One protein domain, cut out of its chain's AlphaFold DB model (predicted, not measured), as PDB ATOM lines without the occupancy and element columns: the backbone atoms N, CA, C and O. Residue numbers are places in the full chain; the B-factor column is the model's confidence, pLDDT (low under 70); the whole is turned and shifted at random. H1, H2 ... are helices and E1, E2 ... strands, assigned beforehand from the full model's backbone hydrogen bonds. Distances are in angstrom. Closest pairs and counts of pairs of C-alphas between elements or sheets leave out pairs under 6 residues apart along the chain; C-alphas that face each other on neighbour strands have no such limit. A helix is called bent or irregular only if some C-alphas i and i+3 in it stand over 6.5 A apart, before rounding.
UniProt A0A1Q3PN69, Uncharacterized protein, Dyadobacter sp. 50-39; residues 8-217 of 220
ATOM      1  N   PHE A   8     218.830 210.885 218.884       88.75
ATOM      2  CA  PHE A   8     218.442 211.475 220.163       88.75
ATOM      3  C   PHE A   8     219.613 212.262 220.720       88.75
ATOM      4  O   PHE A   8     220.733 211.759 220.749       88.75
ATOM      5  N   VAL A   9     219.364 213.496 221.137       89.62
ATOM      6  CA  VAL A   9     220.387 214.349 221.738       89.62
ATOM      7  C   VAL A   9     220.016 214.546 223.193       89.62
ATOM      8  O   VAL A   9     218.935 215.045 223.493       89.62
ATOM      9  N   GLU A  10     220.913 214.153 224.087       89.56
ATOM     10  CA  GLU A  10     220.720 214.286 225.527       89.56
ATOM     11  C   GLU A  10     221.854 215.083 226.158       89.56
ATOM     12  O   GLU A  10     222.982 215.111 225.654       89.56
ATOM     13  N   ARG A  11     221.545 215.743 227.274       86.69
ATOM     14  CA  ARG A  11     222.540 216.433 228.086       86.69
ATOM     15  C   ARG A  11     223.162 215.436 229.058       86.69
ATOM     16  O   ARG A  11     222.449 214.784 229.814       86.69
ATOM     17  N   THR A  12     224.481 215.333 229.052       82.38
ATOM     18  CA  THR A  12     225.232 214.509 230.000       82.38
ATOM     19  C   THR A  12     225.352 215.213 231.361       82.38
ATOM     20  O   THR A  12     225.189 216.438 231.443       82.38
ATOM     21  N   PRO A  13     225.664 214.482 232.451       79.12
ATOM     22  CA  PRO A  13     225.806 215.070 233.788       79.12
ATOM     23  C   PRO A  13     226.850 216.193 233.880       79.12
ATOM     24  O   PRO A  13     226.695 217.116 234.673       79.12
ATOM     25  N   ASP A  14     227.884 216.166 233.036       85.94
ATOM     26  CA  ASP A  14     228.921 217.201 232.929       85.94
ATOM     27  C   ASP A  14     228.515 218.390 232.034       85.94
ATOM     28  O   ASP A  14     229.365 219.144 231.563       85.94
ATOM     29  N   ALA A  15     227.212 218.564 231.794       80.75
ATOM     30  CA  ALA A  15     226.623 219.627 230.987       80.75
ATOM     31  C   ALA A  15     227.027 219.649 229.501       80.75
ATOM     32  O   ALA A  15     226.763 220.644 228.822       80.75
ATOM     33  N   LYS A  16     227.601 218.562 228.980       90.19
ATOM     34  CA  LYS A  16     227.838 218.379 227.542       90.19
ATOM     35  C   LYS A  16     226.623 217.739 226.871       90.19
ATOM     36  O   LYS A  16     225.638 217.403 227.523       90.19
ATOM     37  N   PHE A  17     226.681 217.599 225.551       89.38
ATOM     38  CA  PHE A  17     225.659 216.909 224.770       89.38
ATOM     39  C   PHE A  17     226.227 215.616 224.190       89.38
ATOM     40  O   PHE A  17     227.338 215.606 223.656       89.38
ATOM     41  N   LYS A  18     225.445 214.538 224.269       90.06
ATOM     42  CA  LYS A  18     225.698 213.264 223.590       90.06
ATOM     43  C   LYS A  18     224.608 213.051 222.544       90.06
ATOM     44  O   LYS A  18     223.435 213.298 222.812       90.06
ATOM     45  N   ALA A  19     224.998 212.571 221.367       89.00
ATOM     46  CA  ALA A  19     224.072 212.116 220.338       89.00
ATOM     47  C   ALA A  19     224.047 210.582 220.302       89.00
ATOM     48  O   ALA A  19     225.098 209.942 220.264       89.00
ATOM     49  N   ILE A  20     222.849 210.005 220.299       88.00
ATOM     50  CA  ILE A  20     222.594 208.572 220.149       88.00
ATOM     51  C   ILE A  20     221.926 208.371 218.791       88.00
ATOM     52  O   ILE A  20     220.780 208.777 218.582       88.00
ATOM     53  N   ALA A  21     222.655 207.775 217.851       87.50
ATOM     54  CA  ALA A  21     222.137 207.453 216.528       87.50
ATOM     55  C   ALA A  21     221.351 206.132 216.550       87.50
ATOM     56  O   ALA A  21     221.656 205.230 217.322       87.50
ATOM     57  N   ASN A  22     220.372 206.001 215.654       85.44
ATOM     58  CA  ASN A  22     219.551 204.800 215.450       85.44
ATOM     59  C   ASN A  22     218.746 204.355 216.682       85.44
ATOM     60  O   ASN A  22     218.375 203.187 216.791       85.44
ATOM     61  N   ILE A  23     218.459 205.276 217.604       86.75
ATOM     62  CA  ILE A  23     217.680 204.975 218.808       86.75
ATOM     63  C   ILE A  23     216.295 204.424 218.435       86.75
ATOM     64  O   ILE A  23     215.670 204.874 217.466       86.75
ATOM     65  N   SER A  24     215.768 203.473 219.206       86.44
ATOM     66  CA  SER A  24     214.389 203.007 219.025       86.44
ATOM     67  C   SER A  24     213.384 204.097 219.440       86.44
ATOM     68  O   SER A  24     213.701 204.980 220.235       86.44
ATOM     69  N   VAL A  25     212.158 204.065 218.899       87.31
ATOM     70  CA  VAL A  25     211.105 205.017 219.318       87.31
ATOM     71  C   VAL A  25     210.836 204.882 220.815       87.31
ATOM     72  O   VAL A  25     210.753 205.892 221.502       87.31
ATOM     73  N   ASN A  26     210.749 203.647 221.319       87.56
ATOM     74  CA  ASN A  26     210.476 203.410 222.731       87.56
ATOM     75  C   ASN A  26     211.617 203.909 223.623       87.56
ATOM     76  O   ASN A  26     211.357 204.595 224.599       87.56
ATOM     77  N   ALA A  27     212.879 203.668 223.251       87.00
ATOM     78  CA  ALA A  27     214.022 204.177 224.010       87.00
ATOM     79  C   ALA A  27     214.089 205.707 224.024       87.00
ATOM     80  O   ALA A  27     214.392 206.296 225.057       87.00
ATOM     81  N   ALA A  28     213.762 206.360 222.904       88.69
ATOM     82  CA  ALA A  28     213.686 207.816 222.858       88.69
ATOM     83  C   ALA A  28     212.569 208.355 223.766       88.69
ATOM     84  O   ALA A  28     212.806 209.294 224.519       88.69
ATOM     85  N   LEU A  29     211.374 207.756 223.717       89.56
ATOM     86  CA  LEU A  29     210.249 208.139 224.576       89.56
ATOM     87  C   LEU A  29     210.559 207.891 226.056       89.56
ATOM     88  O   LEU A  29     210.355 208.786 226.866       89.56
ATOM     89  N   SER A  30     211.136 206.738 226.391       89.69
ATOM     90  CA  SER A  30     211.502 206.378 227.762       89.69
ATOM     91  C   SER A  30     212.575 207.298 228.350       89.69
ATOM     92  O   SER A  30     212.496 207.691 229.507       89.69
ATOM     93  N   LYS A  31     213.552 207.739 227.541       88.06
ATOM     94  CA  LYS A  31     214.534 208.755 227.963       88.06
ATOM     95  C   LYS A  31     213.919 210.139 228.215       88.06
ATOM     96  O   LYS A  31     214.548 210.946 228.894       88.06
ATOM     97  N   MET A  32     212.743 210.433 227.657       87.75
ATOM     98  CA  MET A  32     212.021 211.691 227.892       87.75
ATOM     99  C   MET A  32     211.037 211.587 229.060       87.75
ATOM    100  O   MET A  32     210.947 212.516 229.855       87.75
ATOM    101  N   ASP A  33     210.306 210.476 229.148       87.44
ATOM    102  CA  ASP A  33     209.332 210.183 230.197       87.44
ATOM    103  C   ASP A  33     209.197 208.661 230.367       87.44
ATOM    104  O   ASP A  33     208.363 208.010 229.732       87.44
ATOM    105  N   SER A  34     210.041 208.084 231.221       87.12
ATOM    106  CA  SER A  34     210.038 206.648 231.509       87.12
ATOM    107  C   SER A  34     208.781 206.196 232.245       87.12
ATOM    108  O   SER A  34     208.374 205.054 232.084       87.12
ATOM    109  N   THR A  35     208.112 207.095 232.973       87.25
ATOM    110  CA  THR A  35     206.886 206.755 233.712       87.25
ATOM    111  C   THR A  35     205.744 206.443 232.747       87.25
ATOM    112  O   THR A  35     205.044 205.445 232.908       87.25
ATOM    113  N   SER A  36     205.563 207.276 231.718       87.56
ATOM    114  CA  SER A  36     204.541 207.049 230.686       87.56
ATOM    115  C   SER A  36     204.979 206.035 229.624       87.56
ATOM    116  O   SER A  36     204.132 205.418 228.973       87.56
ATOM    117  N   TYR A  37     206.291 205.877 229.425       89.38
ATOM    118  CA  TYR A  37     206.882 205.018 228.398       89.38
ATOM    119  C   TYR A  37     207.973 204.117 228.992       89.38
ATOM    120  O   TYR A  37     209.167 204.338 228.751       89.38
ATOM    121  N   PRO A  38     207.589 203.079 229.753       93.25
ATOM    122  CA  PRO A  38     208.535 202.082 230.235       93.25
ATOM    123  C   PRO A  38     209.195 201.350 229.055       93.25
ATOM    124  O   PRO A  38     208.636 201.221 227.958       93.25
ATOM    125  N   LEU A  39     210.407 200.840 229.270       93.12
ATOM    126  CA  LEU A  39     211.105 200.043 228.261       93.12
ATOM    127  C   LEU A  39     210.532 198.634 228.154       93.12
ATOM    128  O   LEU A  39     210.484 198.087 227.049       93.12
ATOM    129  N   VAL A  40     210.099 198.071 229.281       95.94
ATOM    130  CA  VAL A  40     209.638 196.688 229.394       95.94
ATOM    131  C   VAL A  40     208.354 196.639 230.214       95.94
ATOM    132  O   VAL A  40     208.309 197.165 231.322       95.94
ATOM    133  N   ASP A  41     207.343 195.953 229.684       96.12
ATOM    134  CA  ASP A  41     206.221 195.451 230.472       96.12
ATOM    135  C   ASP A  41     206.604 194.064 231.006       96.12
ATOM    136  O   ASP A  41     206.900 193.150 230.228       96.12
ATOM    137  N   LEU A  42     206.651 193.914 232.329       97.81
ATOM    138  CA  LEU A  42     207.018 192.679 233.012       97.81
ATOM    139  C   LEU A  42     205.794 192.102 233.720       97.81
ATOM    140  O   LEU A  42     205.311 192.662 234.700       97.81
ATOM    141  N   PHE A  43     205.310 190.961 233.243       97.69
ATOM    142  CA  PHE A  43     204.189 190.243 233.842       97.69
ATOM    143  C   PHE A  43     204.673 189.338 234.978       97.69
ATOM    144  O   PHE A  43     205.659 188.620 234.818       97.69
ATOM    145  N   CYS A  44     203.983 189.353 236.115       97.00
ATOM    146  CA  CYS A  44     204.231 188.428 237.223       97.00
ATOM    147  C   CYS A  44     202.919 187.952 237.854       97.00
ATOM    148  O   CYS A  44     201.870 188.577 237.654       97.00
ATOM    149  N   GLU A  45     202.979 186.836 238.580       93.38
ATOM    150  CA  GLU A  45     201.788 186.171 239.112       93.38
ATOM    151  C   GLU A  45     201.111 187.006 240.204       93.38
ATOM    152  O   GLU A  45     199.981 187.477 240.045       93.38
ATOM    153  N   ASP A  46     201.823 187.274 241.294       93.38
ATOM    154  CA  ASP A  46     201.223 187.836 242.495       93.38
ATOM    155  C   ASP A  46     202.068 188.939 243.159       93.38
ATOM    156  O   ASP A  46     202.975 189.548 242.579       93.38
ATOM    157  N   ARG A  47     201.706 189.263 244.404       93.69
ATOM    158  CA  ARG A  47     202.362 190.310 245.191       93.69
ATOM    159  C   ARG A  47     203.727 189.871 245.711       93.69
ATOM    160  O   ARG A  47     204.572 190.734 245.937       93.69
ATOM    161  N   GLU A  48     203.937 188.580 245.921       94.69
ATOM    162  CA  GLU A  48     205.188 188.015 246.416       94.69
ATOM    163  C   GLU A  48     206.233 188.057 245.306       94.69
ATOM    164  O   GLU A  48     207.315 188.615 245.512       94.69
ATOM    165  N   ALA A  49     205.859 187.614 244.103       96.06
ATOM    166  CA  ALA A  49     206.672 187.762 242.904       96.06
ATOM    167  C   ALA A  49     207.023 189.235 242.651       96.06
ATOM    168  O   ALA A  49     208.201 189.582 242.510       96.06
ATOM    169  N   LYS A  50     206.025 190.135 242.694       97.12
ATOM    170  CA  LYS A  50     206.259 191.580 242.548       97.12
ATOM    171  C   LYS A  50     207.280 192.107 243.557       97.12
ATOM    172  O   LYS A  50     208.186 192.839 243.168       97.12
ATOM    173  N   LYS A  51     207.157 191.752 244.840       97.12
ATOM    174  CA  LYS A  51     208.092 192.216 245.878       97.12
ATOM    175  C   LYS A  51     209.520 191.758 245.614       97.12
ATOM    176  O   LYS A  51     210.444 192.546 245.801       97.12
ATOM    177  N   ILE A  52     209.709 190.510 245.188       97.94
ATOM    178  CA  ILE A  52     211.034 189.977 244.846       97.94
ATOM    179  C   ILE A  52     211.649 190.788 243.694       97.94
ATOM    180  O   ILE A  52     212.800 191.225 243.784       97.94
ATOM    181  N   ILE A  53     210.858 191.075 242.657       98.12
ATOM    182  CA  ILE A  53     211.280 191.901 241.517       98.12
ATOM    183  C   ILE A  53     211.608 193.336 241.965       98.12
ATOM    184  O   ILE A  53     212.664 193.859 241.608       98.12
ATOM    185  N   ASP A  54     210.769 193.959 242.800       97.69
ATOM    186  CA  ASP A  54     211.006 195.307 243.342       97.69
ATOM    187  C   ASP A  54     212.327 195.378 244.140       97.69
ATOM    188  O   ASP A  54     213.076 196.357 244.031       97.69
ATOM    189  N   LYS A  55     212.657 194.337 244.926       97.62
ATOM    190  CA  LYS A  55     213.939 194.244 245.653       97.62
ATOM    191  C   LYS A  55     215.121 194.171 244.684       97.62
ATOM    192  O   LYS A  55     216.135 194.834 244.919       97.62
ATOM    193  N   ALA A  56     215.000 193.416 243.590       97.75
ATOM    194  CA  ALA A  56     216.034 193.324 242.558       97.75
ATOM    195  C   ALA A  56     216.247 194.665 241.838       97.75
ATOM    196  O   ALA A  56     217.383 195.127 241.737       97.75
ATOM    197  N   ILE A  57     215.165 195.338 241.437       96.81
ATOM    198  CA  ILE A  57     215.192 196.688 240.849       96.81
ATOM    199  C   ILE A  57     215.887 197.681 241.787       96.81
ATOM    200  O   ILE A  57     216.820 198.373 241.375       96.81
ATOM    201  N   SER A  58     215.500 197.702 243.064       95.56
ATOM    202  CA  SER A  58     216.089 198.600 244.068       95.56
ATOM    203  C   SER A  58     217.595 198.355 244.250       95.56
ATOM    204  O   SER A  58     218.387 199.294 244.394       95.56
ATOM    205  N   SER A  59     218.010 197.085 244.205       95.62
ATOM    206  CA  SER A  59     219.417 196.682 244.274       95.62
ATOM    207  C   SER A  59     220.207 197.122 243.033       95.62
ATOM    208  O   SER A  59     221.310 197.661 243.169       95.62
ATOM    209  N   ILE A  60     219.632 196.984 241.832       95.00
ATOM    210  CA  ILE A  60     220.225 197.477 240.576       95.00
ATOM    211  C   ILE A  60     220.427 198.992 240.637       95.00
ATOM    212  O   ILE A  60     221.537 199.466 240.384       95.00
ATOM    213  N   GLN A  61     219.396 199.750 241.029       93.06
ATOM    214  CA  GLN A  61     219.472 201.212 241.147       93.06
ATOM    215  C   GLN A  61     220.607 201.652 242.063       93.06
ATOM    216  O   GLN A  61     221.408 202.513 241.698       93.06
ATOM    217  N   SER A  62     220.700 201.016 243.230       91.50
ATOM    218  CA  SER A  62     221.721 201.324 244.231       91.50
ATOM    219  C   SER A  62     223.130 200.980 243.734       91.50
ATOM    220  O   SER A  62     224.055 201.776 243.892       91.50
ATOM    221  N   THR A  63     223.293 199.822 243.088       90.62
ATOM    222  CA  THR A  63     224.598 199.316 242.628       90.62
ATOM    223  C   THR A  63     225.125 200.098 241.424       90.62
ATOM    224  O   THR A  63     226.301 200.451 241.377       90.62
ATOM    225  N   MET A  64     224.256 200.399 240.456       87.50
ATOM    226  CA  MET A  64     224.625 201.083 239.212       87.50
ATOM    227  C   MET A  64     224.476 202.608 239.286       87.50
ATOM    228  O   MET A  64     224.829 203.299 238.333       87.50
ATOM    229  N   LYS A  65     223.978 203.145 240.410       84.38
ATOM    230  CA  LYS A  65     223.671 204.575 240.600       84.38
ATOM    231  C   LYS A  65     222.701 205.108 239.536       84.38
ATOM    232  O   LYS A  65     222.865 206.215 239.024       84.38
ATOM    233  N   LEU A  66     221.695 204.298 239.203       81.38
ATOM    234  CA  LEU A  66     220.643 204.631 238.242       81.38
ATOM    235  C   LEU A  66     219.414 205.150 238.990       81.38
ATOM    236  O   LEU A  66     218.737 204.401 239.693       81.38
ATOM    237  N   ASN A  67     219.093 206.431 238.822       78.06
ATOM    238  CA  ASN A  67     218.006 207.058 239.579       78.06
ATOM    239  C   ASN A  67     216.604 206.641 239.106       78.06
ATOM    240  O   ASN A  67     215.666 206.736 239.884       78.06
ATOM    241  N   ASN A  68     216.459 206.158 237.872       85.44
ATOM    242  CA  ASN A  68     215.164 205.933 237.223       85.44
ATOM    243  C   ASN A  68     214.972 204.503 236.684       85.44
ATOM    244  O   ASN A  68     214.091 204.287 235.862       85.44
ATOM    245  N   PHE A  69     215.779 203.517 237.106       90.12
ATOM    246  CA  PHE A  69     215.640 202.140 236.594       90.12
ATOM    247  C   PHE A  69     214.263 201.536 236.909       90.12
ATOM    248  O   PHE A  69     213.720 200.809 236.084       90.12
ATOM    249  N   VAL A  70     213.681 201.877 238.065       92.69
ATOM    250  CA  VAL A  70     212.317 201.466 238.440       92.69
ATOM    251  C   VAL A  70     211.273 201.903 237.416       92.69
ATOM    252  O   VAL A  70     210.366 201.138 237.116       92.69
ATOM    253  N   ASP A  71     211.446 203.073 236.807       92.31
ATOM    254  CA  ASP A  71     210.505 203.601 235.819       92.31
ATOM    255  C   ASP A  71     210.686 202.937 234.443       92.31
ATOM    256  O   ASP A  71     209.834 203.056 233.571       92.31
ATOM    257  N   LEU A  72     211.796 202.225 234.211       93.56
ATOM    258  CA  LEU A  72     212.039 201.524 232.946       93.56
ATOM    259  C   LEU A  72     211.284 200.194 232.857       93.56
ATOM    260  O   LEU A  72     211.124 199.664 231.753       93.56
ATOM    261  N   VAL A  73     210.844 199.650 233.993       96.06
ATOM    262  CA  VAL A  73     210.189 198.343 234.089       96.06
ATOM    263  C   VAL A  73     208.803 198.519 234.694       96.06
ATOM    264  O   VAL A  73     208.647 198.744 235.891       96.06
ATOM    265  N   ASN A  74     207.774 198.360 233.870       96.56
ATOM    266  CA  ASN A  74     206.393 198.365 234.328       96.56
ATOM    267  C   ASN A  74     205.982 196.956 234.768       96.56
ATOM    268  O   ASN A  74     205.788 196.072 233.935       96.56
ATOM    269  N   ILE A  75     205.866 196.741 236.080       96.94
ATOM    270  CA  ILE A  75     205.491 195.439 236.643       96.94
ATOM    271  C   ILE A  75     203.967 195.296 236.681       96.94
ATOM    272  O   ILE A  75     203.278 196.031 237.391       96.94
ATOM    273  N   ILE A  76     203.448 194.292 235.977       96.31
ATOM    274  CA  ILE A  76     202.022 193.994 235.845       96.31
ATOM    275  C   ILE A  76     201.710 192.684 236.575       96.31
ATOM    276  O   ILE A  76     202.010 191.591 236.092       96.31
ATOM    277  N   VAL A  77     201.063 192.795 237.736       96.00
ATOM    278  CA  VAL A  77     200.556 191.636 238.488       96.00
ATOM    279  C   VAL A  77     199.287 191.130 237.809       96.00
ATOM    280  O   VAL A  77     198.293 191.853 237.738       96.00
ATOM    281  N   SER A  78     199.335 189.907 237.288       90.00
ATOM    282  CA  SER A  78     198.307 189.367 236.386       90.00
ATOM    283  C   SER A  78     197.437 188.275 237.011       90.00
ATOM    284  O   SER A  78     196.400 187.931 236.443       90.00
ATOM    285  N   GLY A  79     197.805 187.764 238.188       86.44
ATOM    286  CA  GLY A  79     197.089 186.700 238.883       86.44
ATOM    287  C   GLY A  79     197.718 185.334 238.624       86.44
ATOM    288  O   GLY A  79     198.914 185.155 238.792       86.44
ATOM    289  N   SER A  80     196.921 184.340 238.238       87.38
ATOM    290  CA  SER A  80     197.431 182.973 238.089       87.38
ATOM    291  C   SER A  80     198.529 182.844 237.027       87.38
ATOM    292  O   SER A  80     198.540 183.569 236.027       87.38
ATOM    293  N   ASP A  81     199.393 181.849 237.210       83.94
ATOM    294  CA  ASP A  81     200.363 181.331 236.240       83.94
ATOM    295  C   ASP A  81     199.879 181.363 234.779       83.94
ATOM    296  O   ASP A  81     200.529 181.904 233.880       83.94
ATOM    297  N   THR A  82     198.690 180.818 234.531       87.69
ATOM    298  CA  THR A  82     198.093 180.673 233.205       87.69
ATOM    299  C   THR A  82     197.763 182.033 232.606       87.69
ATOM    300  O   THR A  82     198.053 182.278 231.434       87.69
ATOM    301  N   THR A  83     197.186 182.936 233.401       91.75
ATOM    302  CA  THR A  83     196.843 184.286 232.952       91.75
ATOM    303  C   THR A  83     198.105 185.091 232.670       91.75
ATOM    304  O   THR A  83     198.239 185.630 231.570       91.75
ATOM    305  N   THR A  84     199.060 185.085 233.598       94.25
ATOM    306  CA  THR A  84     200.353 185.771 233.478       94.25
ATOM    307  C   THR A  84     201.091 185.355 232.205       94.25
ATOM    308  O   THR A  84     201.429 186.197 231.368       94.25
ATOM    309  N   TYR A  85     201.250 184.047 231.984       94.31
ATOM    310  CA  TYR A  85     201.902 183.538 230.781       94.31
ATOM    311  C   TYR A  85     201.098 183.833 229.506       94.31
ATOM    312  O   TYR A  85     201.673 184.197 228.479       94.31
ATOM    313  N   SER A  86     199.763 183.745 229.548       94.12
ATOM    314  CA  SER A  86     198.925 184.067 228.385       94.12
ATOM    315  C   SER A  86     199.071 185.525 227.941       94.12
ATOM    316  O   SER A  86     199.151 185.783 226.739       94.12
ATOM    317  N   TYR A  87     199.180 186.473 228.879       95.56
ATOM    318  CA  TYR A  87     199.416 187.883 228.570       95.56
ATOM    319  C   TYR A  87     200.798 188.106 227.973       95.56
ATOM    320  O   TYR A  87     200.910 188.789 226.952       95.56
ATOM    321  N   PHE A  88     201.821 187.451 228.520       96.12
ATOM    322  CA  PHE A  88     203.161 187.452 227.945       96.12
ATOM    323  C   PHE A  88     203.157 186.968 226.482       96.12
ATOM    324  O   PHE A  88     203.633 187.680 225.589       96.12
ATOM    325  N   LYS A  89     202.534 185.816 226.195       95.88
ATOM    326  CA  LYS A  89     202.426 185.284 224.823       95.88
ATOM    327  C   LYS A  89     201.582 186.173 223.911       95.88
ATOM    328  O   LYS A  89     201.947 186.378 222.753       95.88
ATOM    329  N   ALA A  90     200.482 186.738 224.408       94.56
ATOM    330  CA  ALA A  90     199.642 187.659 223.643       94.56
ATOM    331  C   ALA A  90     200.394 188.951 223.282       94.56
ATOM    332  O   ALA A  90     200.286 189.450 222.158       94.56
ATOM    333  N   HIS A  91     201.204 189.482 224.201       94.69
ATOM    334  CA  HIS A  91     202.038 190.655 223.947       94.69
ATOM    335  C   HIS A  91     203.109 190.363 222.897       94.69
ATOM    336  O   HIS A  91     203.280 191.164 221.978       94.69
ATOM    337  N   GLN A  92     203.779 189.207 222.975       93.94
ATOM    338  CA  GLN A  92     204.723 188.764 221.945       93.94
ATOM    339  C   GLN A  92     204.042 188.627 220.571       93.94
ATOM    340  O   GLN A  92     204.532 189.170 219.580       93.94
ATOM    341  N   ALA A  93     202.883 187.961 220.509       94.12
ATOM    342  CA  ALA A  93     202.151 187.718 219.263       94.12
ATOM    343  C   ALA A  93     201.665 189.012 218.587       94.12
ATOM    344  O   ALA A  93     201.588 189.089 217.362       94.12
ATOM    345  N   THR A  94     201.355 190.042 219.376       93.69
ATOM    346  CA  THR A  94     200.854 191.331 218.874       93.69
ATOM    347  C   THR A  94     201.946 192.381 218.669       93.69
ATOM    348  O   THR A  94     201.658 193.458 218.145       93.69
ATOM    349  N   TYR A  95     203.202 192.087 219.023       91.75
ATOM    350  CA  TYR A  95     204.312 193.047 219.022       91.75
ATOM    351  C   TYR A  95     204.530 193.745 217.670       91.75
ATOM    352  O   TYR A  95     204.778 194.950 217.623       91.75
ATOM    353  N   SER A  96     204.406 193.016 216.556       90.44
ATOM    354  CA  SER A  96     204.568 193.566 215.201       90.44
ATOM    355  C   SER A  96     203.502 194.605 214.837       90.44
ATOM    356  O   SER A  96     203.783 195.514 214.057       90.44
ATOM    357  N   SER A  97     202.315 194.498 215.435       91.06
ATOM    358  CA  SER A  97     201.168 195.380 215.206       91.06
ATOM    359  C   SER A  97     201.132 196.580 216.159       91.06
ATOM    360  O   SER A  97     200.334 197.498 215.962       91.06
ATOM    361  N   LYS A  98     201.979 196.604 217.200       87.75
ATOM    362  CA  LYS A  98     202.035 197.716 218.154       87.75
ATOM    363  C   LYS A  98     202.716 198.938 217.537       87.75
ATOM    364  O   LYS A  98     203.779 198.849 216.925       87.75
ATOM    365  N   ARG A  99     202.111 200.110 217.755       85.44
ATOM    366  CA  ARG A  99     202.664 201.409 217.329       85.44
ATOM    367  C   ARG A  99     203.948 201.758 218.080       85.44
ATOM    368  O   ARG A  99     204.922 202.175 217.461       85.44
ATOM    369  N   ILE A 100     203.933 201.584 219.400       85.12
ATOM    370  CA  ILE A 100     205.098 201.741 220.270       85.12
ATOM    371  C   ILE A 100     205.514 200.340 220.701       85.12
ATOM    372  O   ILE A 100     204.720 199.582 221.257       85.12
ATOM    373  N   LYS A 101     206.747 199.976 220.357       88.25
ATOM    374  CA  LYS A 101     207.304 198.651 220.605       88.25
ATOM    375  C   LYS A 101     207.947 198.610 221.989       88.25
ATOM    376  O   LYS A 101     209.137 198.884 222.120       88.25
ATOM    377  N   THR A 102     207.136 198.292 222.988       90.69
ATOM    378  CA  THR A 102     207.575 198.049 224.368       90.69
ATOM    379  C   THR A 102     208.004 196.599 224.537       90.69
ATOM    380  O   THR A 102     207.347 195.687 224.016       90.69
ATOM    381  N   GLY A 103     209.112 196.394 225.245       92.38
ATOM    382  CA  GLY A 103     209.606 195.073 225.592       92.38
ATOM    383  C   GLY A 103     208.624 194.280 226.438       92.38
ATOM    384  O   GLY A 103     207.690 194.836 227.009       92.38
ATOM    385  N   CYS A 104     208.818 192.967 226.471       94.94
ATOM    386  CA  CYS A 104     207.937 192.051 227.179       94.94
ATOM    387  C   CYS A 104     208.769 191.050 227.968       94.94
ATOM    388  O   CYS A 104     209.614 190.373 227.380       94.94
ATOM    389  N   ALA A 105     208.509 190.951 229.264       97.12
ATOM    390  CA  ALA A 105     209.102 189.965 230.152       97.12
ATOM    391  C   ALA A 105     208.012 189.278 230.983       97.12
ATOM    392  O   ALA A 105     206.926 189.818 231.179       97.12
ATOM    393  N   CYS A 106     208.311 188.088 231.482       97.31
ATOM    394  CA  CYS A 106     207.444 187.293 232.331       97.31
ATOM    395  C   CYS A 106     208.276 186.644 233.430       97.31
ATOM    396  O   CYS A 106     209.323 186.056 233.152       97.31
ATOM    397  N   VAL A 107     207.801 186.753 234.665       97.00
ATOM    398  CA  VAL A 107     208.365 186.083 235.832       97.00
ATOM    399  C   VAL A 107     207.275 185.206 236.437       97.00
ATOM    400  O   VAL A 107     206.260 185.723 236.902       97.00
ATOM    401  N   LEU A 108     207.489 183.894 236.397       96.38
ATOM    402  CA  LEU A 108     206.612 182.896 237.010       96.38
ATOM    403  C   LEU A 108     207.228 182.355 238.298       96.38
ATOM    404  O   LEU A 108     208.447 182.409 238.482       96.38
ATOM    405  N   ASP A 109     206.400 181.788 239.160       94.88
ATOM    406  CA  ASP A 109     206.837 181.108 240.370       94.88
ATOM    407  C   ASP A 109     207.655 179.850 240.043       94.88
ATOM    408  O   ASP A 109     207.534 179.229 238.978       94.88
ATOM    409  N   GLY A 110     208.519 179.464 240.979       92.19
ATOM    410  CA  GLY A 110     209.438 178.342 240.804       92.19
ATOM    411  C   GLY A 110     208.742 176.995 240.600       92.19
ATOM    412  O   GLY A 110     209.184 176.161 239.803       92.19
ATOM    413  N   ASP A 111     207.595 176.796 241.251       91.25
ATOM    414  CA  ASP A 111     206.774 175.584 241.141       91.25
ATOM    415  C   ASP A 111     206.212 175.348 239.729       91.25
ATOM    416  O   ASP A 111     205.931 174.207 239.342       91.25
ATOM    417  N   ARG A 112     206.139 176.396 238.902       91.50
ATOM    418  CA  ARG A 112     205.676 176.315 237.511       91.50
ATOM    419  C   ARG A 112     206.690 175.683 236.577       91.50
ATOM    420  O   ARG A 112     206.300 175.073 235.580       91.50
ATOM    421  N   LYS A 113     207.978 175.735 236.919       89.81
ATOM    422  CA  LYS A 113     209.081 175.237 236.083       89.81
ATOM    423  C   LYS A 113     208.943 173.758 235.711       89.81
ATOM    424  O   LYS A 113     209.349 173.351 234.624       89.81
ATOM    425  N   SER A 114     208.375 172.951 236.609       88.06
ATOM    426  CA  SER A 114     208.259 171.496 236.440       88.06
ATOM    427  C   SER A 114     206.883 171.033 235.949       88.06
ATOM    428  O   SER A 114     206.680 169.827 235.766       88.06
ATOM    429  N   LEU A 115     205.933 171.950 235.731       89.69
ATOM    430  CA  LEU A 115     204.592 171.588 235.280       89.69
ATOM    431  C   LEU A 115     204.618 171.060 233.848       89.69
ATOM    432  O   LEU A 115     205.284 171.602 232.964       89.69
ATOM    433  N   LYS A 116     203.860 169.986 233.620       90.00
ATOM    434  CA  LYS A 116     203.760 169.308 232.329       90.00
ATOM    435  C   LYS A 116     202.318 169.246 231.857       90.00
ATOM    436  O   LYS A 116     201.389 169.111 232.651       90.00
ATOM    437  N   SER A 117     202.141 169.312 230.546       87.44
ATOM    438  CA  SER A 117     200.872 169.037 229.889       87.44
ATOM    439  C   SER A 117     200.488 167.559 230.040       87.44
ATOM    440  O   SER A 117     201.301 166.711 230.416       87.44
ATOM    441  N   LYS A 118     199.249 167.220 229.664       86.19
ATOM    442  CA  LYS A 118     198.772 165.825 229.621       86.19
ATOM    443  C   LYS A 118     199.635 164.916 228.735       86.19
ATOM    444  O   LYS A 118     199.628 163.706 228.934       86.19
ATOM    445  N   ASN A 119     200.374 165.497 227.791       86.12
ATOM    446  CA  ASN A 119     201.231 164.776 226.854       86.12
ATOM    447  C   ASN A 119     202.675 164.622 227.368       86.12
ATOM    448  O   ASN A 119     203.489 163.987 226.708       86.12
ATOM    449  N   GLY A 120     202.999 165.179 228.540       85.38
ATOM    450  CA  GLY A 120     204.330 165.105 229.147       85.38
ATOM    451  C   GLY A 120     205.278 166.250 228.774       85.38
ATOM    452  O   GLY A 120     206.360 166.339 229.361       85.38
ATOM    453  N   ASP A 121     204.874 167.142 227.869       86.62
ATOM    454  CA  ASP A 121     205.646 168.335 227.494       86.62
ATOM    455  C   ASP A 121     205.613 169.402 228.599       86.62
ATOM    456  O   ASP A 121     204.569 169.540 229.245       86.62
ATOM    457  N   PRO A 122     206.685 170.191 228.808       87.12
ATOM    458  CA  PRO A 122     206.658 171.334 229.719       87.12
ATOM    459  C   PRO A 122     205.512 172.290 229.380       87.12
ATOM    460  O   PRO A 122     205.307 172.638 228.218       87.12
ATOM    461  N   LEU A 123     204.762 172.720 230.395       89.56
ATOM    462  CA  LEU A 123     203.666 173.673 230.215       89.56
ATOM    463  C   LEU A 123     204.196 175.068 229.846       89.56
ATOM    464  O   LEU A 123     203.584 175.779 229.049       89.56
ATOM    465  N   TYR A 124     205.361 175.417 230.392       90.50
ATOM    466  CA  TYR A 124     206.060 176.675 230.162       90.50
ATOM    467  C   TYR A 124     207.454 176.377 229.612       90.50
ATOM    468  O   TYR A 124     208.350 175.939 230.334       90.50
ATOM    469  N   THR A 125     207.627 176.569 228.308       87.50
ATOM    470  CA  THR A 125     208.906 176.318 227.637       87.50
ATOM    471  C   THR A 125     209.871 177.469 227.920       87.50
ATOM    472  O   THR A 125     209.488 178.618 227.704       87.50
ATOM    473  N   PRO A 126     211.121 177.201 228.344       87.62
ATOM    474  CA  PRO A 126     212.131 178.243 228.487       87.62
ATOM    475  C   PRO A 126     212.309 179.029 227.183       87.62
ATOM    476  O   PRO A 126     212.601 178.454 226.133       87.62
ATOM    477  N   GLU A 127     212.133 180.345 227.252       92.50
ATOM    478  CA  GLU A 127     212.264 181.256 226.117       92.50
ATOM    479  C   GLU A 127     212.799 182.619 226.567       92.50
ATOM    480  O   GLU A 127     212.751 182.964 227.748       92.50
ATOM    481  N   THR A 128     213.311 183.415 225.626       91.62
ATOM    482  CA  THR A 128     213.790 184.772 225.921       91.62
ATOM    483  C   THR A 128     212.668 185.619 226.516       91.62
ATOM    484  O   THR A 128     211.580 185.715 225.948       91.62
ATOM    485  N   GLY A 129     212.957 186.271 227.641       94.75
ATOM    486  CA  GLY A 129     211.984 187.080 228.371       94.75
ATOM    487  C   GLY A 129     211.117 186.290 229.349       94.75
ATOM    488  O   GLY A 129     210.309 186.915 230.021       94.75
ATOM    489  N   LEU A 130     211.292 184.971 229.479       96.56
ATOM    490  CA  LEU A 130     210.687 184.174 230.545       96.56
ATOM    491  C   LEU A 130     211.731 183.837 231.617       96.56
ATOM    492  O   LEU A 130     212.782 183.274 231.313       96.56
ATOM    493  N   HIS A 131     211.414 184.136 232.871       97.12
ATOM    494  CA  HIS A 131     212.209 183.780 234.041       97.12
ATOM    495  C   HIS A 131     211.329 183.081 235.083       97.12
ATOM    496  O   HIS A 131     210.127 183.336 235.166       97.12
ATOM    497  N   PHE A 132     211.931 182.199 235.875       96.38
ATOM    498  CA  PHE A 132     211.265 181.527 236.988       96.38
ATOM    499  C   PHE A 132     211.924 181.963 238.286       96.38
ATOM    500  O   PHE A 132     213.153 182.007 238.364       96.38
ATOM    501  N   LEU A 133     211.122 182.265 239.300       96.50
ATOM    502  CA  LEU A 133     211.636 182.511 240.636       96.50
ATOM    503  C   LEU A 133     212.340 181.259 241.171       96.50
ATOM    504  O   LEU A 133     212.023 180.133 240.791       96.50
ATOM    505  N   TYR A 134     213.297 181.461 242.072       94.12
ATOM    506  CA  TYR A 134     213.791 180.368 242.905       94.12
ATOM    507  C   TYR A 134     212.620 179.824 243.742       94.12
ATOM    508  O   TYR A 134     211.751 180.598 244.115       94.12
ATOM    509  N   SER A 135     212.496 178.542 244.076       90.88
ATOM    510  CA  SER A 135     213.240 177.349 243.656       90.88
ATOM    511  C   SER A 135     212.398 176.526 242.656       90.88
ATOM    512  O   SER A 135     212.035 177.040 241.611       90.88
ATOM    513  N   ASN A 136     212.085 175.254 242.943       93.06
ATOM    514  CA  ASN A 136     210.987 174.504 242.308       93.06
ATOM    515  C   ASN A 136     209.708 174.541 243.173       93.06
ATOM    516  O   ASN A 136     208.800 173.735 242.978       93.06
ATOM    517  N   ASP A 137     209.674 175.424 244.166       93.44
ATOM    518  CA  ASP A 137     208.538 175.697 245.038       93.44
ATOM    519  C   ASP A 137     208.066 177.144 244.828       93.44
ATOM    520  O   ASP A 137     208.798 177.966 244.266       93.44
ATOM    521  N   SER A 138     206.860 177.472 245.300       93.44
ATOM    522  CA  SER A 138     206.394 178.861 245.300       93.44
ATOM    523  C   SER A 138     207.229 179.732 246.258       93.44
ATOM    524  O   SER A 138     207.873 179.203 247.184       93.44
ATOM    525  N   PRO A 139     207.187 181.067 246.090       94.94
ATOM    526  CA  PRO A 139     207.951 182.006 246.895       94.94
ATOM    527  C   PRO A 139     207.809 181.823 248.398       94.94
ATOM    528  O   PRO A 139     208.799 181.794 249.125       94.94
ATOM    529  N   GLU A 140     206.587 181.652 248.884       96.06
ATOM    530  CA  GLU A 140     206.317 181.540 250.312       96.06
ATOM    531  C   GLU A 140     206.918 180.263 250.891       96.06
ATOM    532  O   GLU A 140     207.519 180.293 251.966       96.06
ATOM    533  N   LYS A 141     206.798 179.142 250.173       95.50
ATOM    534  CA  LYS A 141     207.305 177.857 250.653       95.50
ATOM    535  C   LYS A 141     208.819 177.841 250.727       95.50
ATOM    536  O   LYS A 141     209.343 177.465 251.774       95.50
ATOM    537  N   PHE A 142     209.522 178.247 249.668       95.31
ATOM    538  CA  PHE A 142     210.983 178.205 249.710       95.31
ATOM    539  C   PHE A 142     211.529 179.209 250.735       95.31
ATOM    540  O   PHE A 142     212.426 178.862 251.498       95.31
ATOM    541  N   LEU A 143     210.959 180.420 250.811       96.94
ATOM    542  CA  LEU A 143     211.435 181.456 251.729       96.94
ATOM    543  C   LEU A 143     211.270 181.037 253.185       96.94
ATOM    544  O   LEU A 143     212.200 181.170 253.980       96.94
ATOM    545  N   VAL A 144     210.097 180.506 253.538       96.50
ATOM    546  CA  VAL A 144     209.859 180.003 254.892       96.50
ATOM    547  C   VAL A 144     210.704 178.760 255.159       96.50
ATOM    548  O   VAL A 144     211.262 178.649 256.244       96.50
ATOM    549  N   SER A 145     210.867 177.857 254.188       95.25
ATOM    550  CA  SER A 145     211.719 176.671 254.349       95.25
ATOM    551  C   SER A 145     213.164 177.044 254.690       95.25
ATOM    552  O   SER A 145     213.700 176.541 255.674       95.25
ATOM    553  N   GLU A 146     213.773 177.956 253.929       95.06
ATOM    554  CA  GLU A 146     215.141 178.436 254.173       95.06
ATOM    555  C   GLU A 146     215.270 179.095 255.553       95.06
ATOM    556  O   GLU A 146     216.198 178.804 256.308       95.06
ATOM    557  N   TYR A 147     214.304 179.936 255.933       95.62
ATOM    558  CA  TYR A 147     214.308 180.591 257.240       95.62
ATOM    559  C   TYR A 147     214.213 179.595 258.408       95.62
ATOM    560  O   TYR A 147     214.954 179.713 259.386       95.62
ATOM    561  N   ILE A 148     213.337 178.591 258.310       94.69
ATOM    562  CA  ILE A 148     213.139 177.586 259.365       94.69
ATOM    563  C   ILE A 148     214.349 176.656 259.514       94.69
ATOM    564  O   ILE A 148     214.610 176.174 260.616       94.69
ATOM    565  N   THR A 149     215.149 176.451 258.465       92.12
ATOM    566  CA  THR A 149     216.433 175.743 258.590       92.12
ATOM    567  C   THR A 149     217.397 176.470 259.534       92.12
ATOM    568  O   THR A 149     218.116 175.817 260.291       92.12
ATOM    569  N   ALA A 150     217.402 177.806 259.530       90.62
ATOM    570  CA  ALA A 150     218.240 178.606 260.422       90.62
ATOM    571  C   ALA A 150     217.605 178.870 261.795       90.62
ATOM    572  O   ALA A 150     218.323 178.985 262.790       90.62
ATOM    573  N   VAL A 151     216.274 178.951 261.860       90.88
ATOM    574  CA  VAL A 151     215.504 179.153 263.096       90.88
ATOM    575  C   VAL A 151     214.478 178.022 263.242       90.88
ATOM    576  O   VAL A 151     213.306 178.204 262.895       90.88
ATOM    577  N   PRO A 152     214.895 176.839 263.739       91.25
ATOM    578  CA  PRO A 152     214.017 175.679 263.823       91.25
ATOM    579  C   PRO A 152     212.765 175.954 264.661       91.25
ATOM    580  O   PRO A 152     212.846 176.399 265.806       91.25
ATOM    581  N   ASN A 153     211.600 175.646 264.095       91.69
ATOM    582  CA  ASN A 153     210.308 175.745 264.765       91.69
ATOM    583  C   ASN A 153     209.419 174.578 264.309       91.69
ATOM    584  O   ASN A 153     209.069 174.479 263.133       91.69
ATOM    585  N   GLU A 154     209.066 173.685 265.234       92.00
ATOM    586  CA  GLU A 154     208.311 172.460 264.929       92.00
ATOM    587  C   GLU A 154     206.931 172.752 264.324       92.00
ATOM    588  O   GLU A 154     206.518 172.098 263.364       92.00
ATOM    589  N   THR A 155     206.238 173.773 264.832       93.06
ATOM    590  CA  THR A 155     204.918 174.178 264.337       93.06
ATOM    591  C   THR A 155     204.996 174.699 262.903       93.06
ATOM    592  O   THR A 155     204.171 174.338 262.064       93.06
ATOM    593  N   MET A 156     206.020 175.484 262.571       93.94
ATOM    594  CA  MET A 156     206.220 175.951 261.198       93.94
ATOM    595  C   MET A 156     206.630 174.830 260.245       93.94
ATOM    596  O   MET A 156     206.137 174.794 259.120       93.94
ATOM    597  N   SER A 157     207.453 173.879 260.692       93.00
ATOM    598  CA  SER A 157     207.779 172.675 259.915       93.00
ATOM    599  C   SER A 157     206.530 171.847 259.583       93.00
ATOM    600  O   SER A 157     206.388 171.339 258.467       93.00
ATOM    601  N   TYR A 158     205.578 171.759 260.516       93.19
ATOM    602  CA  TYR A 158     204.270 171.164 260.244       93.19
ATOM    603  C   TYR A 158     203.498 171.955 259.174       93.19
ATOM    604  O   TYR A 158     203.020 171.373 258.196       93.19
ATOM    605  N   HIS A 159     203.418 173.283 259.294       94.38
ATOM    606  CA  HIS A 159     202.707 174.109 258.315       94.38
ATOM    607  C   HIS A 159     203.329 174.052 256.909       94.38
ATOM    608  O   HIS A 159     202.582 173.977 255.935       94.38
ATOM    609  N   LEU A 160     204.659 173.988 256.795       92.88
ATOM    610  CA  LEU A 160     205.383 173.839 255.524       92.88
ATOM    611  C   LEU A 160     204.992 172.580 254.736       92.88
ATOM    612  O   LEU A 160     205.023 172.587 253.506       92.88
ATOM    613  N   SER A 161     204.634 171.501 255.433       90.19
ATOM    614  CA  SER A 161     204.271 170.221 254.813       90.19
ATOM    615  C   SER A 161     202.767 170.031 254.627       90.19
ATOM    616  O   SER A 161     202.353 169.291 253.736       90.19
ATOM    617  N   SER A 162     201.950 170.672 255.469       88.62
ATOM    618  CA  SER A 162     200.538 170.301 255.641       88.62
ATOM    619  C   SER A 162     199.540 171.434 255.388       88.62
ATOM    620  O   SER A 162     198.339 171.182 255.337       88.62
ATOM    621  N   SER A 163     199.989 172.687 255.273       89.69
ATOM    622  CA  SER A 163     199.107 173.851 255.087       89.69
ATOM    623  C   SER A 163     199.131 174.393 253.662       89.69
ATOM    624  O   SER A 163     200.007 174.072 252.864       89.69
ATOM    625  N   ASN A 164     198.150 175.244 253.346       91.62
ATOM    626  CA  ASN A 164     198.175 176.020 252.112       91.62
ATOM    627  C   ASN A 164     199.424 176.914 252.100       91.62
ATOM    628  O   ASN A 164     199.643 177.692 253.032       91.62
ATOM    629  N   VAL A 165     200.211 176.801 251.035       91.12
ATOM    630  CA  VAL A 165     201.483 177.500 250.868       91.12
ATOM    631  C   VAL A 165     201.322 179.024 250.928       91.12
ATOM    632  O   VAL A 165     202.095 179.699 251.607       91.12
ATOM    633  N   HIS A 166     200.256 179.565 250.343       90.56
ATOM    634  CA  HIS A 166     200.004 181.011 250.335       90.56
ATOM    635  C   HIS A 166     199.665 181.585 251.723       90.56
ATOM    636  O   HIS A 166     199.712 182.800 251.928       90.56
ATOM    637  N   ALA A 167     199.353 180.721 252.697       93.69
ATOM    638  CA  ALA A 167     199.091 181.110 254.081       93.69
ATOM    639  C   ALA A 167     200.346 181.053 254.973       93.69
ATOM    640  O   ALA A 167     200.271 181.409 256.146       93.69
ATOM    641  N   LEU A 168     201.510 180.620 254.469       96.19
ATOM    642  CA  LEU A 168     202.691 180.384 255.315       96.19
ATOM    643  C   LEU A 168     203.182 181.640 256.041       96.19
ATOM    644  O   LEU A 168     203.512 181.571 257.225       96.19
ATOM    645  N   PHE A 169     203.169 182.800 255.385       96.56
ATOM    646  CA  PHE A 169     203.519 184.056 256.051       96.56
ATOM    647  C   PHE A 169     202.500 184.462 257.122       96.56
ATOM    648  O   PHE A 169     202.882 185.048 258.130       96.56
ATOM    649  N   GLU A 170     201.218 184.126 256.955       96.19
ATOM    650  CA  GLU A 170     200.212 184.326 258.007       96.19
ATOM    651  C   GLU A 170     200.471 183.379 259.183       96.19
ATOM    652  O   GLU A 170     200.416 183.800 260.336       96.19
ATOM    653  N   LYS A 171     200.877 182.133 258.907       95.69
ATOM    654  CA  LYS A 171     201.287 181.178 259.946       95.69
ATOM    655  C   LYS A 171     202.517 181.631 260.719       95.69
ATOM    656  O   LYS A 171     202.563 181.412 261.927       95.69
ATOM    657  N   MET A 172     203.463 182.328 260.092       96.06
ATOM    658  CA  MET A 172     204.565 182.959 260.828       96.06
ATOM    659  C   MET A 172     204.068 184.021 261.815       96.06
ATOM    660  O   MET A 172     204.578 184.096 262.933       96.06
ATOM    661  N   VAL A 173     203.058 184.807 261.436       96.44
ATOM    662  CA  VAL A 173     202.455 185.814 262.322       96.44
ATOM    663  C   VAL A 173     201.696 185.151 263.471       96.44
ATOM    664  O   VAL A 173     201.905 185.507 264.628       96.44
ATOM    665  N   GLU A 174     200.878 184.138 263.183       95.12
ATOM    666  CA  GLU A 174     200.153 183.367 264.207       95.12
ATOM    667  C   GLU A 174     201.101 182.718 265.231       95.12
ATOM    668  O   GLU A 174     200.781 182.644 266.415       95.12
ATOM    669  N   ASN A 175     202.293 182.303 264.794       92.50
ATOM    670  CA  ASN A 175     203.328 181.709 265.644       92.50
ATOM    671  C   ASN A 175     204.292 182.741 266.258       92.50
ATOM    672  O   ASN A 175     205.336 182.364 266.786       92.50
ATOM    673  N   SER A 176     203.953 184.035 266.216       93.75
ATOM    674  CA  SER A 176     204.748 185.126 266.806       93.75
ATOM    675  C   SER A 176     206.189 185.226 266.279       93.75
ATOM    676  O   SER A 176     207.072 185.722 266.977       93.75
ATOM    677  N   LEU A 177     206.442 184.768 265.047       93.88
ATOM    678  CA  LEU A 177     207.744 184.902 264.380       93.88
ATOM    679  C   LEU A 177     207.901 186.249 263.665       93.88
ATOM    680  O   LEU A 177     209.021 186.674 263.401       93.88
ATOM    681  N   ALA A 178     206.787 186.904 263.345       96.00
ATOM    682  CA  ALA A 178     206.727 188.230 262.742       96.00
ATOM    683  C   ALA A 178     205.455 188.948 263.216       96.00
ATOM    684  O   ALA A 178     204.454 188.293 263.502       96.00
ATOM    685  N   ALA A 179     205.446 190.281 263.259       95.44
ATOM    686  CA  ALA A 179     204.245 191.036 263.613       95.44
ATOM    687  C   ALA A 179     203.279 191.192 262.428       95.44
ATOM    688  O   ALA A 179     202.076 191.362 262.622       95.44
ATOM    689  N   THR A 180     203.781 191.144 261.188       96.88
ATOM    690  CA  THR A 180     202.956 191.264 259.974       96.88
ATOM    691  C   THR A 180     203.404 190.320 258.861       96.88
ATOM    692  O   THR A 180     204.552 189.887 258.817       96.88
ATOM    693  N   ARG A 181     202.518 190.068 257.885       95.44
ATOM    694  CA  ARG A 181     202.839 189.291 256.671       95.44
ATOM    695  C   ARG A 181     204.005 189.895 255.874       95.44
ATOM    696  O   ARG A 181     204.799 189.167 255.291       95.44
ATOM    697  N   ASN A 182     204.102 191.226 255.829       95.62
ATOM    698  CA  ASN A 182     205.194 191.909 255.130       95.62
ATOM    699  C   ASN A 182     206.526 191.723 255.852       95.62
ATOM    700  O   ASN A 182     207.523 191.424 255.208       95.62
ATOM    701  N   GLU A 183     206.519 191.843 257.176       96.56
ATOM    702  CA  GLU A 183     207.700 191.582 257.992       96.56
ATOM    703  C   GLU A 183     208.136 190.117 257.899       96.56
ATOM    704  O   GLU A 183     209.323 189.858 257.756       96.56
ATOM    705  N   ALA A 184     207.193 189.167 257.886       97.19
ATOM    706  CA  ALA A 184     207.492 187.751 257.665       97.19
ATOM    707  C   ALA A 184     208.221 187.529 256.330       97.19
ATOM    708  O   ALA A 184     209.256 186.868 256.292       97.19
ATOM    709  N   PHE A 185     207.723 188.142 255.248       97.88
ATOM    710  CA  PHE A 185     208.401 188.120 253.953       97.88
ATOM    711  C   PHE A 185     209.814 188.714 254.047       97.88
ATOM    712  O   PHE A 185     210.766 188.078 253.605       97.88
ATOM    713  N   ASP A 186     209.965 189.913 254.619       97.38
ATOM    714  CA  ASP A 186     211.261 190.594 254.697       97.38
ATOM    715  C   ASP A 186     212.270 189.810 255.553       97.38
ATOM    716  O   ASP A 186     213.438 189.727 255.183       97.38
ATOM    717  N   LEU A 187     211.836 189.190 256.655       96.75
ATOM    718  CA  LEU A 187     212.669 188.319 257.490       96.75
ATOM    719  C   LEU A 187     213.206 187.131 256.690       96.75
ATOM    720  O   LEU A 187     214.422 186.927 256.634       96.75
ATOM    721  N   CYS A 188     212.317 186.385 256.030       97.44
ATOM    722  CA  CYS A 188     212.713 185.228 255.233       97.44
ATOM    723  C   CYS A 188     213.584 185.627 254.037       97.44
ATOM    724  O   CYS A 188     214.603 184.994 253.776       97.44
ATOM    725  N   TRP A 189     213.223 186.703 253.335       97.75
ATOM    726  CA  TRP A 189     213.970 187.210 252.184       97.75
ATOM    727  C   TRP A 189     215.378 187.667 252.567       97.75
ATOM    728  O   TRP A 189     216.358 187.289 251.925       97.75
ATOM    729  N   ASN A 190     215.505 188.445 253.643       96.94
ATOM    730  CA  ASN A 190     216.805 188.905 254.119       96.94
ATOM    731  C   ASN A 190     217.678 187.730 254.562       96.94
ATOM    732  O   ASN A 190     218.873 187.739 254.279       96.94
ATOM    733  N   HIS A 191     217.094 186.714 255.210       96.81
ATOM    734  CA  HIS A 191     217.815 185.489 255.539       96.81
ATOM    735  C   HIS A 191     218.284 184.754 254.280       96.81
ATOM    736  O   HIS A 191     219.468 184.441 254.162       96.81
ATOM    737  N   PHE A 192     217.393 184.545 253.313       97.50
ATOM    738  CA  PHE A 192     217.709 183.888 252.049       97.50
ATOM    739  C   PHE A 192     218.881 184.563 251.323       97.50
ATOM    740  O   PHE A 192     219.814 183.887 250.901       97.50
ATOM    741  N   LEU A 193     218.934 185.898 251.281       97.00
ATOM    742  CA  LEU A 193     220.061 186.633 250.688       97.00
ATOM    743  C   LEU A 193     221.404 186.458 251.425       97.00
ATOM    744  O   LEU A 193     222.450 186.848 250.898       97.00
ATOM    745  N   THR A 194     221.425 185.885 252.631       96.38
ATOM    746  CA  THR A 194     222.681 185.521 253.305       96.38
ATOM    747  C   THR A 194     223.265 184.202 252.798       96.38
ATOM    748  O   THR A 194     224.490 184.031 252.860       96.38
ATOM    749  N   THR A 195     222.430 183.313 252.247       96.44
ATOM    750  CA  THR A 195     222.836 181.996 251.742       96.44
ATOM    751  C   THR A 195     223.552 182.113 250.393       96.44
ATOM    752  O   THR A 195     223.421 183.110 249.679       96.44
ATOM    753  N   SER A 196     224.353 181.106 250.030       95.69
ATOM    754  CA  SER A 196     225.056 181.093 248.737       95.69
ATOM    755  C   SER A 196     224.071 181.063 247.567       95.69
ATOM    756  O   SER A 196     224.182 181.878 246.656       95.69
ATOM    757  N   HIS A 197     223.058 180.198 247.642       93.94
ATOM    758  CA  HIS A 197     222.040 180.073 246.599       93.94
ATOM    759  C   HIS A 197     221.180 181.328 246.466       93.94
ATOM    760  O   HIS A 197     220.870 181.732 245.349       93.94
ATOM    761  N   GLY A 198     220.842 181.990 247.579       95.81
ATOM    762  CA  GLY A 198     220.091 183.240 247.522       95.81
ATOM    763  C   GLY A 198     220.868 184.375 246.873       95.81
ATOM    764  O   GLY A 198     220.299 185.130 246.088       95.81
ATOM    765  N   LYS A 199     222.182 184.460 247.113       97.00
ATOM    766  CA  LYS A 199     223.052 185.423 246.417       97.00
ATOM    767  C   LYS A 199     223.143 185.126 244.925       97.00
ATOM    768  O   LYS A 199     222.948 186.034 244.126       97.00
ATOM    769  N   GLU A 200     223.411 183.874 244.560       97.56
ATOM    770  CA  GLU A 200     223.512 183.436 243.161       97.56
ATOM    771  C   GLU A 200     222.227 183.740 242.386       97.56
ATOM    772  O   GLU A 200     222.269 184.411 241.355       97.56
ATOM    773  N   TYR A 201     221.081 183.327 242.928       97.56
ATOM    774  CA  TYR A 201     219.783 183.587 242.317       97.56
ATOM    775  C   TYR A 201     219.482 185.087 242.210       97.56
ATOM    776  O   TYR A 201     218.967 185.555 241.195       97.56
ATOM    777  N   PHE A 202     219.804 185.874 243.238       97.81
ATOM    778  CA  PHE A 202     219.530 187.305 243.194       97.81
ATOM    779  C   PHE A 202     220.365 188.023 242.128       97.81
ATOM    780  O   PHE A 202     219.868 188.947 241.483       97.81
ATOM    781  N   GLU A 203     221.607 187.590 241.891       97.81
ATOM    782  CA  GLU A 203     222.392 188.063 240.745       97.81
ATOM    783  C   GLU A 203     221.790 187.615 239.406       97.81
ATOM    784  O   GLU A 203     221.733 188.424 238.480       97.81
ATOM    785  N   GLU A 204     221.281 186.384 239.305       97.56
ATOM    786  CA  GLU A 204     220.595 185.885 238.104       97.56
ATOM    787  C   GLU A 204     219.354 186.726 237.765       97.56
ATOM    788  O   GLU A 204     219.208 187.191 236.633       97.56
ATOM    789  N   LEU A 205     218.494 186.993 238.752       98.06
ATOM    790  CA  LEU A 205     217.307 187.828 238.568       98.06
ATOM    791  C   LEU A 205     217.689 189.254 238.150       98.06
ATOM    792  O   LEU A 205     217.068 189.834 237.256       98.06
ATOM    793  N   LYS A 206     218.729 189.833 238.763       97.56
ATOM    794  CA  LYS A 206     219.216 191.160 238.370       97.56
ATOM    795  C   LYS A 206     219.750 191.176 236.941       97.56
ATOM    796  O   LYS A 206     219.459 192.117 236.204       97.56
ATOM    797  N   ALA A 207     220.509 190.153 236.551       96.94
ATOM    798  CA  ALA A 207     221.022 190.011 235.194       96.94
ATOM    799  C   ALA A 207     219.873 189.905 234.185       96.94
ATOM    800  O   ALA A 207     219.856 190.657 233.216       96.94
ATOM    801  N   PHE A 208     218.859 189.081 234.471       97.62
ATOM    802  CA  PHE A 208     217.655 188.975 233.647       97.62
ATOM    803  C   PHE A 208     216.977 190.336 233.430       97.62
ATOM    804  O   PHE A 208     216.728 190.729 232.291       97.62
ATOM    805  N   LEU A 209     216.720 191.094 234.503       96.94
ATOM    806  CA  LEU A 209     216.091 192.418 234.405       96.94
ATOM    807  C   LEU A 209     216.941 193.404 233.590       96.94
ATOM    808  O   LEU A 209     216.409 194.153 232.768       96.94
ATOM    809  N   LEU A 210     218.258 193.401 233.799       94.88
ATOM    810  CA  LEU A 210     219.187 194.258 233.064       94.88
ATOM    811  C   LEU A 210     219.238 193.909 231.580       94.88
ATOM    812  O   LEU A 210     219.194 194.814 230.749       94.88
ATOM    813  N   ASP A 211     219.307 192.626 231.246       94.56
ATOM    814  CA  ASP A 211     219.355 192.156 229.864       94.56
ATOM    815  C   ASP A 211     218.064 192.509 229.125       94.56
ATOM    816  O   ASP A 211     218.116 193.010 227.998       94.56
ATOM    817  N   MET A 212     216.912 192.363 229.792       94.38
ATOM    818  CA  MET A 212     215.627 192.786 229.241       94.38
ATOM    819  C   MET A 212     215.608 194.283 228.939       94.38
ATOM    820  O   MET A 212     215.214 194.678 227.847       94.38
ATOM    821  N   VAL A 213     216.075 195.135 229.853       92.31
ATOM    822  CA  VAL A 213     216.126 196.587 229.617       92.31
ATOM    823  C   VAL A 213     217.125 196.946 228.506       92.31
ATOM    824  O   VAL A 213     216.793 197.713 227.595       92.31
ATOM    825  N   LYS A 214     218.327 196.356 228.525       90.50
ATOM    826  CA  LYS A 214     219.392 196.610 227.539       90.50
ATOM    827  C   LYS A 214     219.015 196.179 226.129       90.50
ATOM    828  O   LYS A 214     219.420 196.832 225.171       90.50
ATOM    829  N   GLN A 215     218.200 195.136 225.981       88.25
ATOM    830  CA  GLN A 215     217.691 194.716 224.676       88.25
ATOM    831  C   GLN A 215     216.921 195.842 223.964       88.25
ATOM    832  O   GLN A 215     216.996 195.963 222.739       88.25
ATOM    833  N   TYR A 216     216.202 196.683 224.717       83.31
ATOM    834  CA  TYR A 216     215.388 197.771 224.164       83.31
ATOM    835  C   TYR A 216     216.055 199.148 224.261       83.31
ATOM    836  O   TYR A 216     215.652 200.059 223.532       83.31
ATOM    837  N   SER A 217     217.095 199.282 225.088       81.81
ATOM    838  CA  SER A 217     217.962 200.459 225.181       81.81
ATOM    839  C   SER A 217     219.425 200.044 225.427       81.81
ATOM    840  O   SER A 217     219.867 200.050 226.575       81.81
TER     841      SER A 217
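What this domain is: This is residues 8 to 217 of the 220 residues of an uncharacterized protein of Dyadobacter sp. 50-39 (UniProt A0A1Q3PN69). A strongly twisted sheet of four parallel strands, E4 E3 E5 E6, is the core of a three-layer body, with helices H2 and H10 over one face and H4 over the other. Beyond one end of the strands H6 to H9 make a helical lobe; beyond the other end lies the small hairpin E1 and E2. The printed part has 210 residues, with ten named helices and six named strands in the order E1 E2 H1 E3 H2 H3 E4 H4 E5 H5 E6 H6 H7 H8 H9 H10, class mixed. It is compact, with a radius of gyration of the C-alphas of 19.4 A, and spans 62 by 48 by 26 A.

How they stand to each other: The parallel sheet runs E4, residues 73 to 77, E3, 40 to 44, E5, 103 to 108, and E6, 130 to 132. Within hydrogen-bond range are N 42 and O 74, 2.8 A, N 105 and O 41, 2.9 A, and N 131 and O 106, 2.9 A. H4, residues 81 to 97, is on the sheet at a height of 8.9 A, along E5 at 12 degrees on the local plane; the closest C-alphas are Phe 88 and Cys 106, 6.1 A. H10, residues 196 to 216, is on the opposite face at 9.9 A. H2, residues 47 to 64, is on the same face as H10 at 10.0 A; its residues 53 to 60 alone touch residues 202 to 209 of H10, about perpendicular at 78 degrees, closest C-alphas Ala 56 and Lys 206, 5.7 A. H3, residues 69 to 72, touches H2; H5, residues 110 to 114, only grazes the sheet. E3, H2 H3, E4 and E5, H5, E6 are strand-helix-strand units, parallel neighbour strands with helices between; E4, H4, E5 is a split one, with E3 between its strands; the three crossovers are right-handed. H6, residues 139 to 150, touches H9, residues 181 to 192, at a steep tilt of 61 degrees, closest C-alphas Tyr 147 and Cys 188, 5.3 A. H7, residues 154 to 162, forms helical hairpins with H6 and with H8, residues 165 to 174. E1, residues 8 to 11, and E2, residues 17 to 21, are an antiparallel hairpin, N 10 and O 18 at 3.0 A; H1, residues 25 to 32, is close to but not clearly touching H10. Every O i to N i+4 pair is within range in H1, H2 and H9, but 11 of 13 in H4, 7 of 8 in H6, 4 of 5 in H7, 4 of 6 in H8, 16 of 17 in H10 and 0 of 1 in H5, where 1 of 2 O i to N i+3 pairs is; H3 is too short for one.

Where its parts are: E1 begins at C-alpha 8, (218.442, 211.475, 220.163), and H10, 31.2 A long, ends at C-alpha 216, (215.388, 197.771, 224.164). H2 measures 25.4 A, H4 25.3 A and E5 17.0 A. H4 and H8 are irregular: C-alphas 93 and 96 are 7.5 A apart, and C-alphas 166 and 169 are 7.4 A apart.

The domain as a whole: The two C-alphas farthest apart, Phe 17 and Glu 154, are 62.4 A from each other. The printed part has no cut, and the link of 15 residues from H5 to E6 is long. The mean pLDDT of the printed part is 92.5, and no printed residue is under 70.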